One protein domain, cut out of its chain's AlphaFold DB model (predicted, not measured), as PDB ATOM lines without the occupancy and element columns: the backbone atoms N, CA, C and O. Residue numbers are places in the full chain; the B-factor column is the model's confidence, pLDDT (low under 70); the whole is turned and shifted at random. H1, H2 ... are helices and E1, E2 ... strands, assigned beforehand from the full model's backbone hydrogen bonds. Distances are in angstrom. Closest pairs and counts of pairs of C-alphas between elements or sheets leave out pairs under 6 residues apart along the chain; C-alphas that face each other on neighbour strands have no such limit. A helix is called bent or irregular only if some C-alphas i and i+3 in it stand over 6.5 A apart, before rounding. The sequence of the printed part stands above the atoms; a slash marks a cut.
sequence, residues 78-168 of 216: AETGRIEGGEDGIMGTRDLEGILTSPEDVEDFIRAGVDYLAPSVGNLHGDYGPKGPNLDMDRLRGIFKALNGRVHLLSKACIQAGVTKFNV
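Overview. This is residues 78 to 168 of the 216 residues of a protein of Aspergillus leporis (UniProt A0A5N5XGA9). A small, twisted sheet of four short parallel strands makes one end of this domain together with three helices, H1 and H2 side by side and H3 beyond H2, while two long loops, residues 81 to 102 and 120 to 136, reach away from the ends of E1 and E2 to make the other end and then come back. The two loops are tied to each other by a short parallel pairing, residues 84 to 85 with 124 to 125. The printed part has 91 residues, with elements in the order E1 H1 E2 H2 E3 H3 E4 and a sheet ordered E1 E2 E3 E4, of mixed class, though under half of the residues are in named elements. It is compact, with a radius of gyration of the C-alphas of 12.9 A and spans of 34 by 26 by 21 A.

Along the chain. Find C-alpha 78 at (134.583, 145.977, 178.768), where E1 begins and runs to residue 80. After the first loop comes H1, residues 103 to 111, 14.1 A long; it is irregular, but only just, with C-alphas 104 and 107 6.7 A apart. Next are E2, residues 116 to 119, 9.8 A, and H2, residues 137 to 147, 15.2 A, which begins at C-alpha 137 (138.651, 144.235, 160.673). Then read E3, residues 152 to 154, and H3, residues 156 to 161, irregular with C-alphas 157 and 160 7.5 A apart. E4, residues 163 to 165, ends at C-alpha 165 (131.924, 156.299, 170.777).

Arrangement. Look first at edge strand E1 beside E2, at 15 degrees, with N 118 and O 78 2.9 A apart. E2 and E3 stand at 40 degrees, with N 117 and O 152 at 2.9 A. E3 neighbours edge strand E4, with N 164 and O 153 at 2.8 A. Each parallel pair has a helix between its strands along the chain, in three strand-helix-strand units, E1 H1 E2, E2 H2 E3 and E3 H3 E4, with right-handed crossovers. H1, H2 and H3 are on the sheet but only graze it. H1 and H2 touch, closest at the C-alphas of Pro 103 and Ile 143, 4.4 A, running the same way at a shallow tilt of 32 degrees, only just short of steep. H2 and H3 only just touch, with 3 pairs of C-alphas within 8 A, the closest those of Arg 141 and Ala 161, 6.3 A. H1 and H3 are apart. In H2 every O i to N i+4 pair is within hydrogen-bond range; in H1 3 of 5 are, and in H3 0 of 2, beside 1 of 3 O i to N i+3 pairs.

Size, cuts and confidence. The C-alphas farthest apart are those of Arg 111 and Pro 130, 39.2 A. The printed part has no cut, and its long links are E1 to H1 and E2 to H2. Mean pLDDT of the printed part is 70.4, and 43 residues are under 70, among them 78 to 98 and 150 to 162.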
ATOM      1  N   ALA A  78     133.688 147.116 178.868       49.38
ATOM      2  CA  ALA A  78     134.583 145.977 178.768       49.38
ATOM      3  C   ALA A  78     135.653 146.296 177.705       49.38
ATOM      4  O   ALA A  78     135.398 146.264 176.499       49.38
ATOM      5  N   GLU A  79     136.848 146.679 178.153       54.00
ATOM      6  CA  GLU A  79     138.040 146.649 177.336       54.00
ATOM      7  C   GLU A  79     138.401 145.179 177.276       54.00
ATOM      8  O   GLU A  79     138.856 144.571 178.245       54.00
ATOM      9  N   THR A  80     138.012 144.553 176.178       55.22
ATOM     10  CA  THR A  80     138.000 143.097 176.116       55.22
ATOM     11  C   THR A  80     139.287 142.657 175.484       55.22
ATOM     12  O   THR A  80     139.612 143.020 174.359       55.22
ATOM     13  N   GLY A  81     140.084 141.953 176.272       54.00
ATOM     14  CA  GLY A  81     141.484 141.764 175.960       54.00
ATOM     15  C   GLY A  81     142.348 142.888 176.529       54.00
ATOM     16  O   GLY A  81     142.029 143.473 177.558       54.00
ATOM     17  N   ARG A  82     143.503 143.123 175.915       65.12
ATOM     18  CA  ARG A  82     144.479 144.107 176.389       65.12
ATOM     19  C   ARG A  82     144.985 144.900 175.202       65.12
ATOM     20  O   ARG A  82     145.644 144.322 174.337       65.12
ATOM     21  N   ILE A  83     144.665 146.189 175.166       65.31
ATOM     22  CA  ILE A  83     145.234 147.131 174.205       65.31
ATOM     23  C   ILE A  83     146.671 147.418 174.650       65.31
ATOM     24  O   ILE A  83     146.908 147.817 175.789       65.31
ATOM     25  N   GLU A  84     147.651 147.178 173.781       64.00
ATOM     26  CA  GLU A  84     149.050 147.447 174.123       64.00
ATOM     27  C   GLU A  84     149.372 148.948 174.058       64.00
ATOM     28  O   GLU A  84     148.739 149.719 173.332       64.00
ATOM     29  N   GLY A  85     150.412 149.349 174.789       64.69
ATOM     30  CA  GLY A  85     150.933 150.714 174.785       64.69
ATOM     31  C   GLY A  85     150.571 151.489 176.046       64.69
ATOM     32  O   GLY A  85     150.261 150.899 177.078       64.69
ATOM     33  N   GLY A  86     150.709 152.812 175.998       68.25
ATOM     34  CA  GLY A  86     150.451 153.703 177.128       68.25
ATOM     35  C   GLY A  86     150.389 155.159 176.680       68.25
ATOM     36  O   GLY A  86     151.013 155.542 175.690       68.25
ATOM     37  N   GLU A  87     149.637 155.967 177.416       66.25
ATOM     38  CA  GLU A  87     149.440 157.397 177.161       66.25
ATOM     39  C   GLU A  87     149.482 158.171 178.479       66.25
ATOM     40  O   GLU A  87     149.466 157.578 179.557       66.25
ATOM     41  N   ASP A  88     149.545 159.500 178.415       64.25
ATOM     42  CA  ASP A  88     149.425 160.310 179.626       64.25
ATOM     43  C   ASP A  88     148.077 160.027 180.315       64.25
ATOM     44  O   ASP A  88     147.023 160.081 179.681       64.25
ATOM     45  N   GLY A  89     148.130 159.655 181.596       59.72
ATOM     46  CA  GLY A  89     146.980 159.168 182.367       59.72
ATOM     47  C   GLY A  89     146.638 157.673 182.223       59.72
ATOM     48  O   GLY A  89     145.824 157.190 183.007       59.72
ATOM     49  N   ILE A  90     147.269 156.916 181.311       63.78
ATOM     50  CA  ILE A  90     147.021 155.477 181.083       63.78
ATOM     51  C   ILE A  90     148.289 154.661 181.376       63.78
ATOM     52  O   ILE A  90     149.361 154.900 180.817       63.78
ATOM     53  N   MET A  91     148.180 153.661 182.257       62.94
ATOM     54  CA  MET A  91     149.323 152.826 182.635       62.94
ATOM     55  C   MET A  91     149.769 151.936 181.468       62.94
ATOM     56  O   MET A  91     148.965 151.214 180.889       62.94
ATOM     57  N   GLY A  92     151.067 151.962 181.155       58.75
ATOM     58  CA  GLY A  92     151.621 151.179 180.052       58.75
ATOM     59  C   GLY A  92     151.655 149.669 180.315       58.75
ATOM     60  O   GLY A  92     151.991 149.232 181.415       58.75
ATOM     61  N   THR A  93     151.418 148.859 179.282       61.34
ATOM     62  CA  THR A  93     151.351 147.382 179.348       61.34
ATOM     63  C   THR A  93     152.712 146.666 179.311       61.34
ATOM     64  O   THR A  93     152.795 145.549 178.821       61.34
ATOM     65  N   ARG A  94     153.791 147.292 179.805       52.72
ATOM     66  CA  ARG A  94     155.206 147.008 179.451       52.72
ATOM     67  C   ARG A  94     155.661 145.533 179.381       52.72
ATOM     68  O   ARG A  94     156.535 145.266 178.567       52.72
ATOM     69  N   ASP A  95     155.071 144.612 180.150       52.38
ATOM     70  CA  ASP A  95     155.430 143.175 180.177       52.38
ATOM     71  C   ASP A  95     154.243 142.226 179.907       52.38
ATOM     72  O   ASP A  95     154.280 141.033 180.206       52.38
ATOM     73  N   LEU A  96     153.142 142.766 179.398       54.03
ATOM     74  CA  LEU A  96     151.864 142.087 179.286       54.03
ATOM     75  C   LEU A  96     151.462 141.994 177.812       54.03
ATOM     76  O   LEU A  96     151.149 143.015 177.205       54.03
ATOM     77  N   GLU A  97     151.429 140.777 177.259       56.12
ATOM     78  CA  GLU A  97     150.998 140.548 175.871       56.12
ATOM     79  C   GLU A  97     149.561 141.037 175.649       56.12
ATOM     80  O   GLU A  97     148.682 140.847 176.508       56.12
ATOM     81  N   GLY A  98     149.341 141.676 174.498       60.31
ATOM     82  CA  GLY A  98     148.023 142.054 174.018       60.31
ATOM     83  C   GLY A  98     147.137 140.827 173.823       60.31
ATOM     84  O   GLY A  98     147.512 139.852 173.174       60.31
ATOM     85  N   ILE A  99     145.933 140.882 174.383       73.12
ATOM     86  CA  ILE A  99     144.904 139.859 174.185       73.12
ATOM     87  C   ILE A  99     143.864 140.471 173.251       73.12
ATOM     88  O   ILE A  99     143.447 141.605 173.475       73.12
ATOM     89  N   LEU A 100     143.471 139.751 172.200       79.12
ATOM     90  CA  LEU A 100     142.445 140.201 171.259       79.12
ATOM     91  C   LEU A 100     141.062 139.714 171.698       79.12
ATOM     92  O   LEU A 100     140.921 138.557 172.089       79.12
ATOM     93  N   THR A 101     140.037 140.552 171.553       77.88
ATOM     94  CA  THR A 101     138.637 140.163 171.784       77.88
ATOM     95  C   THR A 101     138.194 139.144 170.750       77.88
ATOM     96  O   THR A 101     138.363 139.365 169.548       77.88
ATOM     97  N   SER A 102     137.562 138.053 171.162       79.50
ATOM     98  CA  SER A 102     136.885 137.139 170.245       79.50
ATOM     99  C   SER A 102     135.373 137.421 170.181       79.50
ATOM    100  O   SER A 102     134.794 137.922 171.147       79.50
ATOM    101  N   PRO A 103     134.693 137.136 169.054       81.19
ATOM    102  CA  PRO A 103     133.232 137.197 168.988       81.19
ATOM    103  C   PRO A 103     132.533 136.306 170.022       81.19
ATOM    104  O   PRO A 103     131.415 136.609 170.430       81.19
ATOM    105  N   GLU A 104     133.175 135.217 170.441       78.38
ATOM    106  CA  GLU A 104     132.659 134.278 171.434       78.38
ATOM    107  C   GLU A 104     132.577 134.900 172.836       78.38
ATOM    108  O   GLU A 104     131.647 134.588 173.579       78.38
ATOM    109  N   ASP A 105     133.473 135.838 173.163       68.62
ATOM    110  CA  ASP A 105     133.494 136.528 174.462       68.62
ATOM    111  C   ASP A 105     132.288 137.477 174.645       68.62
ATOM    112  O   ASP A 105     131.911 137.826 175.765       68.62
ATOM    113  N   VAL A 106     131.646 137.894 173.545       71.38
ATOM    114  CA  VAL A 106     130.572 138.905 173.538       71.38
ATOM    115  C   VAL A 106     129.404 138.542 174.448       71.38
ATOM    116  O   VAL A 106     128.866 139.410 175.136       71.38
ATOM    117  N   GLU A 107     128.994 137.275 174.466       70.25
ATOM    118  CA  GLU A 107     127.827 136.863 175.248       70.25
ATOM    119  C   GLU A 107     128.091 136.959 176.756       70.25
ATOM    120  O   GLU A 107     127.180 137.281 177.520       70.25
ATOM    121  N   ASP A 108     129.335 136.759 177.190       63.56
ATOM    122  CA  ASP A 108     129.711 136.911 178.594       63.56
ATOM    123  C   ASP A 108     129.716 138.387 179.015       63.56
ATOM    124  O   ASP A 108     129.237 138.708 180.106       63.56
ATOM    125  N   PHE A 109     130.124 139.310 178.137       63.59
ATOM    126  CA  PHE A 109     130.016 140.751 178.407       63.59
ATOM    127  C   PHE A 109     128.563 141.223 178.481       63.59
ATOM    128  O   PHE A 109     128.206 142.005 179.361       63.59
ATOM    129  N   ILE A 110     127.693 140.697 177.619       63.75
ATOM    130  CA  ILE A 110     126.261 141.016 177.658       63.75
ATOM    131  C   ILE A 110     125.626 140.507 178.954       63.75
ATOM    132  O   ILE A 110     124.856 141.231 179.582       63.75
ATOM    133  N   ARG A 111     125.974 139.293 179.402       58.84
ATOM    134  CA  ARG A 111     125.520 138.766 180.703       58.84
ATOM    135  C   ARG A 111     126.035 139.583 181.883       58.84
ATOM    136  O   ARG A 111     125.339 139.666 182.890       58.84
ATOM    137  N   ALA A 112     127.223 140.173 181.763       54.91
ATOM    138  CA  ALA A 112     127.767 141.085 182.763       54.91
ATOM    139  C   ALA A 112     127.026 142.437 182.811       54.91
ATOM    140  O   ALA A 112     127.195 143.177 183.775       54.91
ATOM    141  N   GLY A 113     126.177 142.732 181.819       51.69
ATOM    142  CA  GLY A 113     125.334 143.925 181.787       51.69
ATOM    143  C   GLY A 113     126.067 145.187 181.338       51.69
ATOM    144  O   GLY A 113     125.728 146.265 181.810       51.69
ATOM    145  N   VAL A 114     127.079 145.065 180.471       57.59
ATOM    146  CA  VAL A 114     127.822 146.232 179.965       57.59
ATOM    147  C   VAL A 114     127.019 147.002 178.912       57.59
ATOM    148  O   VAL A 114     126.429 146.403 178.013       57.59
ATOM    149  N   ASP A 115     127.043 148.334 178.988       61.16
ATOM    150  CA  ASP A 115     126.350 149.218 178.034       61.16
ATOM    151  C   ASP A 115     127.195 149.535 176.783       61.16
ATOM    152  O   ASP A 115     126.672 149.730 175.679       61.16
ATOM    153  N   TYR A 116     128.522 149.541 176.935       70.62
ATOM    154  CA  TYR A 116     129.486 149.779 175.858       70.62
ATOM    155  C   TYR A 116     130.637 148.763 175.928       70.62
ATOM    156  O   TYR A 116     131.008 148.274 177.000       70.62
ATOM    157  N   LEU A 117     131.203 148.447 174.762       70.62
ATOM    158  CA  LEU A 117     132.291 147.492 174.572       70.62
ATOM    159  C   LEU A 117     133.439 148.150 173.796       70.62
ATOM    160  O   LEU A 117     133.250 148.649 172.682       70.62
ATOM    161  N   ALA A 118     134.646 148.068 174.350       76.50
ATOM    162  CA  ALA A 118     135.889 148.507 173.729       76.50
ATOM    163  C   ALA A 118     136.713 147.272 173.311       76.50
ATOM    164  O   ALA A 118     137.478 146.733 174.110       76.50
ATOM    165  N   PRO A 119     136.546 146.737 172.091       76.81
ATOM    166  CA  PRO A 119     137.245 145.516 171.719       76.81
ATOM    167  C   PRO A 119     138.724 145.775 171.398       76.81
ATOM    168  O   PRO A 119     139.057 146.739 170.707       76.81
ATOM    169  N   SER A 120     139.603 144.870 171.831       82.75
ATOM    170  CA  SER A 120     140.986 144.791 171.370       82.75
ATOM    171  C   SER A 120     141.041 144.039 170.037       82.75
ATOM    172  O   SER A 120     140.877 142.819 169.965       82.75
ATOM    173  N   VAL A 121     141.253 144.780 168.951       83.88
ATOM    174  CA  VAL A 121     141.338 144.261 167.572       83.88
ATOM    175  C   VAL A 121     142.668 144.628 166.909       83.88
ATOM    176  O   VAL A 121     142.743 144.788 165.694       83.88
ATOM    177  N   GLY A 122     143.725 144.796 167.707       79.75
ATOM    178  CA  GLY A 122     145.030 145.289 167.249       79.75
ATOM    179  C   GLY A 122     145.164 146.814 167.292       79.75
ATOM    180  O   GLY A 122     146.125 147.371 166.761       79.75
ATOM    181  N   ASN A 123     144.200 147.502 167.908       81.25
ATOM    182  CA  ASN A 123     144.354 148.889 168.321       81.25
ATOM    183  C   ASN A 123     145.354 149.003 169.482       81.25
ATOM    184  O   ASN A 123     145.554 148.048 170.227       81.25
ATOM    185  N   LEU A 124     145.978 150.175 169.597       77.12
ATOM    186  CA  LEU A 124     147.015 150.522 170.569       77.12
ATOM    187  C   LEU A 124     146.695 151.851 171.256       77.12
ATOM    188  O   LEU A 124     146.104 152.742 170.636       77.12
ATOM    189  N   HIS A 125     147.163 151.989 172.493       77.44
ATOM    190  CA  HIS A 125     147.314 153.270 173.176       77.44
ATOM    191  C   HIS A 125     148.667 153.885 172.798       77.44
ATOM    192  O   HIS A 125     149.715 153.244 172.916       77.44
ATOM    193  N   GLY A 126     148.664 155.138 172.353       75.00
ATOM    194  CA  GLY A 126     149.858 155.824 171.872       75.00
ATOM    195  C   GLY A 126     150.150 155.575 170.389       75.00
ATOM    196  O   GLY A 126     149.250 155.481 169.553       75.00
ATOM    197  N   ASP A 127     151.434 155.556 170.026       80.50
ATOM    198  CA  ASP A 127     151.853 155.578 168.621       80.50
ATOM    199  C   ASP A 127     151.955 154.179 168.001       80.50
ATOM    200  O   ASP A 127     152.698 153.323 168.472       80.50
ATOM    201  N   TYR A 128     151.333 153.996 166.834       78.62
ATOM    202  CA  TYR A 128     151.421 152.764 166.031       78.62
ATOM    203  C   TYR A 128     152.773 152.558 165.314       78.62
ATOM    204  O   TYR A 128     152.953 151.603 164.553       78.62
ATOM    205  N   GLY A 129     153.735 153.462 165.511       81.06
ATOM    206  CA  GLY A 129     155.018 153.437 164.813       81.06
ATOM    207  C   GLY A 129     154.894 153.590 163.283       81.06
ATOM    208  O   GLY A 129     153.826 153.899 162.750       81.06
ATOM    209  N   PRO A 130     155.990 153.375 162.534       84.38
ATOM    210  CA  PRO A 130     156.049 153.666 161.097       84.38
ATOM    211  C   PRO A 130     155.169 152.754 160.232       84.38
ATOM    212  O   PRO A 130     154.882 153.093 159.088       84.38
ATOM    213  N   LYS A 131     154.750 151.595 160.755       82.88
ATOM    214  CA  LYS A 131     153.865 150.665 160.041       82.88
ATOM    215  C   LYS A 131     152.400 151.109 160.067       82.88
ATOM    216  O   LYS A 131     151.623 150.628 159.247       82.88
ATOM    217  N   GLY A 132     152.043 152.037 160.958       79.69
ATOM    218  CA  GLY A 132     150.664 152.464 161.152       79.69
ATOM    219  C   GLY A 132     149.782 151.373 161.776       79.69
ATOM    220  O   GLY A 132     150.264 150.287 162.105       79.69
ATOM    221  N   PRO A 133     148.489 151.669 161.984       83.81
ATOM    222  CA  PRO A 133     147.564 150.726 162.595       83.81
ATOM    223  C   PRO A 133     147.321 149.512 161.700       83.81
ATOM    224  O   PRO A 133     147.032 149.653 160.512       83.81
ATOM    225  N   ASN A 134     147.381 148.322 162.297       84.19
ATOM    226  CA  ASN A 134     147.027 147.060 161.657       84.19
ATOM    227  C   ASN A 134     145.862 146.419 162.419       84.19
ATOM    228  O   ASN A 134     146.070 145.594 163.306       84.19
ATOM    229  N   LEU A 135     144.646 146.864 162.104       84.94
ATOM    230  CA  LEU A 135     143.432 146.427 162.790       84.94
ATOM    231  C   LEU A 135     142.854 145.164 162.139       84.94
ATOM    232  O   LEU A 135     142.693 145.103 160.917       84.94
ATOM    233  N   ASP A 136     142.470 144.190 162.959       87.88
ATOM    234  CA  ASP A 136     141.741 142.990 162.546       87.88
ATOM    235  C   ASP A 136     140.262 143.333 162.296       87.88
ATOM    236  O   ASP A 136     139.388 143.242 163.164       87.88
ATOM    237  N   MET A 137     139.987 143.791 161.074       84.75
ATOM    238  CA  MET A 137     138.651 144.235 160.673       84.75
ATOM    239  C   MET A 137     137.637 143.090 160.589       84.75
ATOM    240  O   MET A 137     136.441 143.331 160.760       84.75
ATOM    241  N   ASP A 138     138.080 141.860 160.329       89.19
ATOM    242  CA  ASP A 138     137.182 140.706 160.246       89.19
ATOM    243  C   ASP A 138     136.717 140.278 161.636       89.19
ATOM    244  O   ASP A 138     135.517 140.079 161.847       89.19
ATOM    245  N   ARG A 139     137.629 140.263 162.614       87.44
ATOM    246  CA  ARG A 139     137.288 140.107 164.032       87.44
ATOM    247  C   ARG A 139     136.311 141.171 164.495       87.44
ATOM    248  O   ARG A 139     135.292 140.832 165.089       87.44
ATOM    249  N   LEU A 140     136.568 142.439 164.174       84.75
ATOM    250  CA  LEU A 140     135.673 143.524 164.565       84.75
ATOM    251  C   LEU A 140     134.258 143.348 163.994       84.75
ATOM    252  O   LEU A 140     133.276 143.532 164.711       84.75
ATOM    253  N   ARG A 141     134.132 142.956 162.719       85.00
ATOM    254  CA  ARG A 141     132.825 142.645 162.110       85.00
ATOM    255  C   ARG A 141     132.149 141.455 162.788       85.00
ATOM    256  O   ARG A 141     130.933 141.478 162.969       85.00
ATOM    257  N   GLY A 142     132.919 140.432 163.158       87.25
ATOM    258  CA  GLY A 142     132.435 139.278 163.915       87.25
ATOM    259  C   GLY A 142     131.858 139.684 165.270       87.25
ATOM    260  O   GLY A 142     130.722 139.327 165.578       87.25
ATOM    261  N   ILE A 143     132.595 140.503 166.024       83.69
ATOM    262  CA  ILE A 143     132.161 141.069 167.308       83.69
ATOM    263  C   ILE A 143     130.887 141.887 167.114       83.69
ATOM    264  O   ILE A 143     129.897 141.645 167.794       83.69
ATOM    265  N   PHE A 144     130.859 142.797 166.139       82.69
ATOM    266  CA  PHE A 144     129.676 143.611 165.871       82.69
ATOM    267  C   PHE A 144     128.432 142.764 165.575       82.69
ATOM    268  O   PHE A 144     127.356 143.001 166.129       82.69
ATOM    269  N   LYS A 145     128.583 141.730 164.743       84.94
ATOM    270  CA  LYS A 145     127.500 140.789 164.449       84.94
ATOM    271  C   LYS A 145     127.037 140.044 165.704       84.94
ATOM    272  O   LYS A 145     125.836 139.852 165.868       84.94
ATOM    273  N   ALA A 146     127.960 139.644 166.576       83.69
ATOM    274  CA  ALA A 146     127.641 138.969 167.833       83.69
ATOM    275  C   ALA A 146     126.918 139.893 168.830       83.69
ATOM    276  O   ALA A 146     125.985 139.454 169.507       83.69
ATOM    277  N   LEU A 147     127.267 141.186 168.876       80.06
ATOM    278  CA  LEU A 147     126.560 142.167 169.708       80.06
ATOM    279  C   LEU A 147     125.101 142.312 169.269       80.06
ATOM    280  O   LEU A 147     124.220 142.434 170.117       80.06
ATOM    281  N   ASN A 148     124.827 142.259 167.959       80.81
ATOM    282  CA  ASN A 148     123.475 142.334 167.393       80.81
ATOM    283  C   ASN A 148     122.684 143.566 167.895       80.81
ATOM    284  O   ASN A 148     121.500 143.478 168.209       80.81
ATOM    285  N   GLY A 149     123.368 144.707 168.040       71.44
ATOM    286  CA  GLY A 149     122.782 145.964 168.522       71.44
ATOM    287  C   GLY A 149     122.473 146.018 170.024       71.44
ATOM    288  O   GLY A 149     121.832 146.967 170.460       71.44
ATOM    289  N   ARG A 150     122.910 145.027 170.812       69.62
ATOM    290  CA  ARG A 150     122.686 144.977 172.269       69.62
ATOM    291  C   ARG A 150     123.643 145.869 173.069       69.62
ATOM    292  O   ARG A 150     123.337 146.182 174.209       69.62
ATOM    293  N   VAL A 151     124.784 146.242 172.480       57.66
ATOM    294  CA  VAL A 151     125.878 147.007 173.106       57.66
ATOM    295  C   VAL A 151     126.534 147.907 172.050       57.66
ATOM    296  O   VAL A 151     126.584 147.550 170.868       57.66
ATOM    297  N   HIS A 152     127.043 149.063 172.470       67.38
ATOM    298  CA  HIS A 152     127.705 150.075 171.636       67.38
ATOM    299  C   HIS A 152     129.232 149.841 171.480       67.38
ATOM    300  O   HIS A 152     129.860 149.327 172.399       67.38
ATOM    301  N   LEU A 153     129.850 150.231 170.348       55.84
ATOM    302  CA  LEU A 153     131.282 149.981 170.024       55.84
ATOM    303  C   LEU A 153     132.153 151.260 169.903       55.84
ATOM    304  O   LEU A 153     131.611 152.337 169.642       55.84
ATOM    305  N   LEU A 154     133.497 151.118 169.973       58.94
ATOM    306  CA  LEU A 154     134.533 152.170 169.767       58.94
ATOM    307  C   LEU A 154     135.472 151.927 168.540       58.94
ATOM    308  O   LEU A 154     135.914 150.792 168.408       58.94
ATOM    309  N   SER A 155     135.809 152.935 167.680       56.12
ATOM    310  CA  SER A 155     136.853 152.979 166.573       56.12
ATOM    311  C   SER A 155     136.489 153.552 165.149       56.12
ATOM    312  O   SER A 155     135.355 153.534 164.681       56.12
ATOM    313  N   LYS A 156     137.482 154.099 164.398       45.44
ATOM    314  CA  LYS A 156     137.338 155.034 163.226       45.44
ATOM    315  C   LYS A 156     137.162 154.392 161.860       45.44
ATOM    316  O   LYS A 156     136.486 154.958 161.006       45.44
ATOM    317  N   ALA A 157     137.680 153.188 161.660       52.44
ATOM    318  CA  ALA A 157     137.376 152.397 160.464       52.44
ATOM    319  C   ALA A 157     135.966 151.765 160.529       52.44
ATOM    320  O   ALA A 157     135.570 150.999 159.652       52.44
ATOM    321  N   CYS A 158     135.217 152.063 161.592       59.78
ATOM    322  CA  CYS A 158     134.208 151.170 162.134       59.78
ATOM    323  C   CYS A 158     132.849 151.851 162.306       59.78
ATOM    324  O   CYS A 158     131.924 151.214 162.794       59.78
ATOM    325  N   ILE A 159     132.680 153.098 161.851       65.69
ATOM    326  CA  ILE A 159     131.356 153.745 161.787       65.69
ATOM    327  C   ILE A 159     130.403 152.880 160.945       65.69
ATOM    328  O   ILE A 159     129.284 152.592 161.357       65.69
ATOM    329  N   GLN A 160     130.880 152.358 159.806       63.38
ATOM    330  CA  GLN A 160     130.133 151.389 158.986       63.38
ATOM    331  C   GLN A 160     129.934 150.027 159.672       63.38
ATOM    332  O   GLN A 160     129.055 149.266 159.283       63.38
ATOM    333  N   ALA A 161     130.746 149.723 160.684       60.19
ATOM    334  CA  ALA A 161     130.647 148.534 161.522       60.19
ATOM    335  C   ALA A 161     129.947 148.824 162.866       60.19
ATOM    336  O   ALA A 161     130.087 148.033 163.789       60.19
ATOM    337  N   GLY A 162     129.224 149.948 162.991       64.88
ATOM    338  CA  GLY A 162     128.371 150.265 164.141       64.88
ATOM    339  C   GLY A 162     129.067 150.814 165.386       64.88
ATOM    340  O   GLY A 162     128.493 150.759 166.472       64.88
ATOM    341  N   VAL A 163     130.274 151.367 165.254       70.12
ATOM    342  CA  VAL A 163     130.894 152.169 166.319       70.12
ATOM    343  C   VAL A 163     130.114 153.454 166.576       70.12
ATOM    344  O   VAL A 163     129.730 154.152 165.637       70.12
ATOM    345  N   THR A 164     129.973 153.804 167.854       72.88
ATOM    346  CA  THR A 164     129.216 154.972 168.317       72.88
ATOM    347  C   THR A 164     129.961 155.872 169.309       72.88
ATOM    348  O   THR A 164     129.500 156.987 169.533       72.88
ATOM    349  N   LYS A 165     131.097 155.453 169.888       76.81
ATOM    350  CA  LYS A 165     131.924 156.299 170.777       76.81
ATOM    351  C   LYS A 165     133.397 156.259 170.357       76.81
ATOM    352  O   LYS A 165     133.874 155.305 169.753       76.81
ATOM    353  N   PHE A 166     134.114 157.347 170.603       78.19
ATOM    354  CA  PHE A 166     135.483 157.539 170.137       78.19
ATOM    355  C   PHE A 166     136.311 158.215 171.208       78.19
ATOM    356  O   PHE A 166     136.018 159.349 171.577       78.19
ATOM    357  N   ASN A 167     137.373 157.551 171.649       79.62
ATOM    358  CA  ASN A 167     138.308 158.147 172.587       79.62
ATOM    359  C   ASN A 167     139.377 158.915 171.791       79.62
ATOM    360  O   ASN A 167     140.002 158.374 170.874       79.62
ATOM    361  N   VAL A 168     139.565 160.195 172.117       81.00
ATOM    362  CA  VAL A 168     140.622 161.054 171.567       81.00
ATOM    363  C   VAL A 168     141.375 161.710 172.718       81.00
ATOM    364  O   VAL A 168     140.767 162.327 173.585       81.00
TER     365      VAL A 168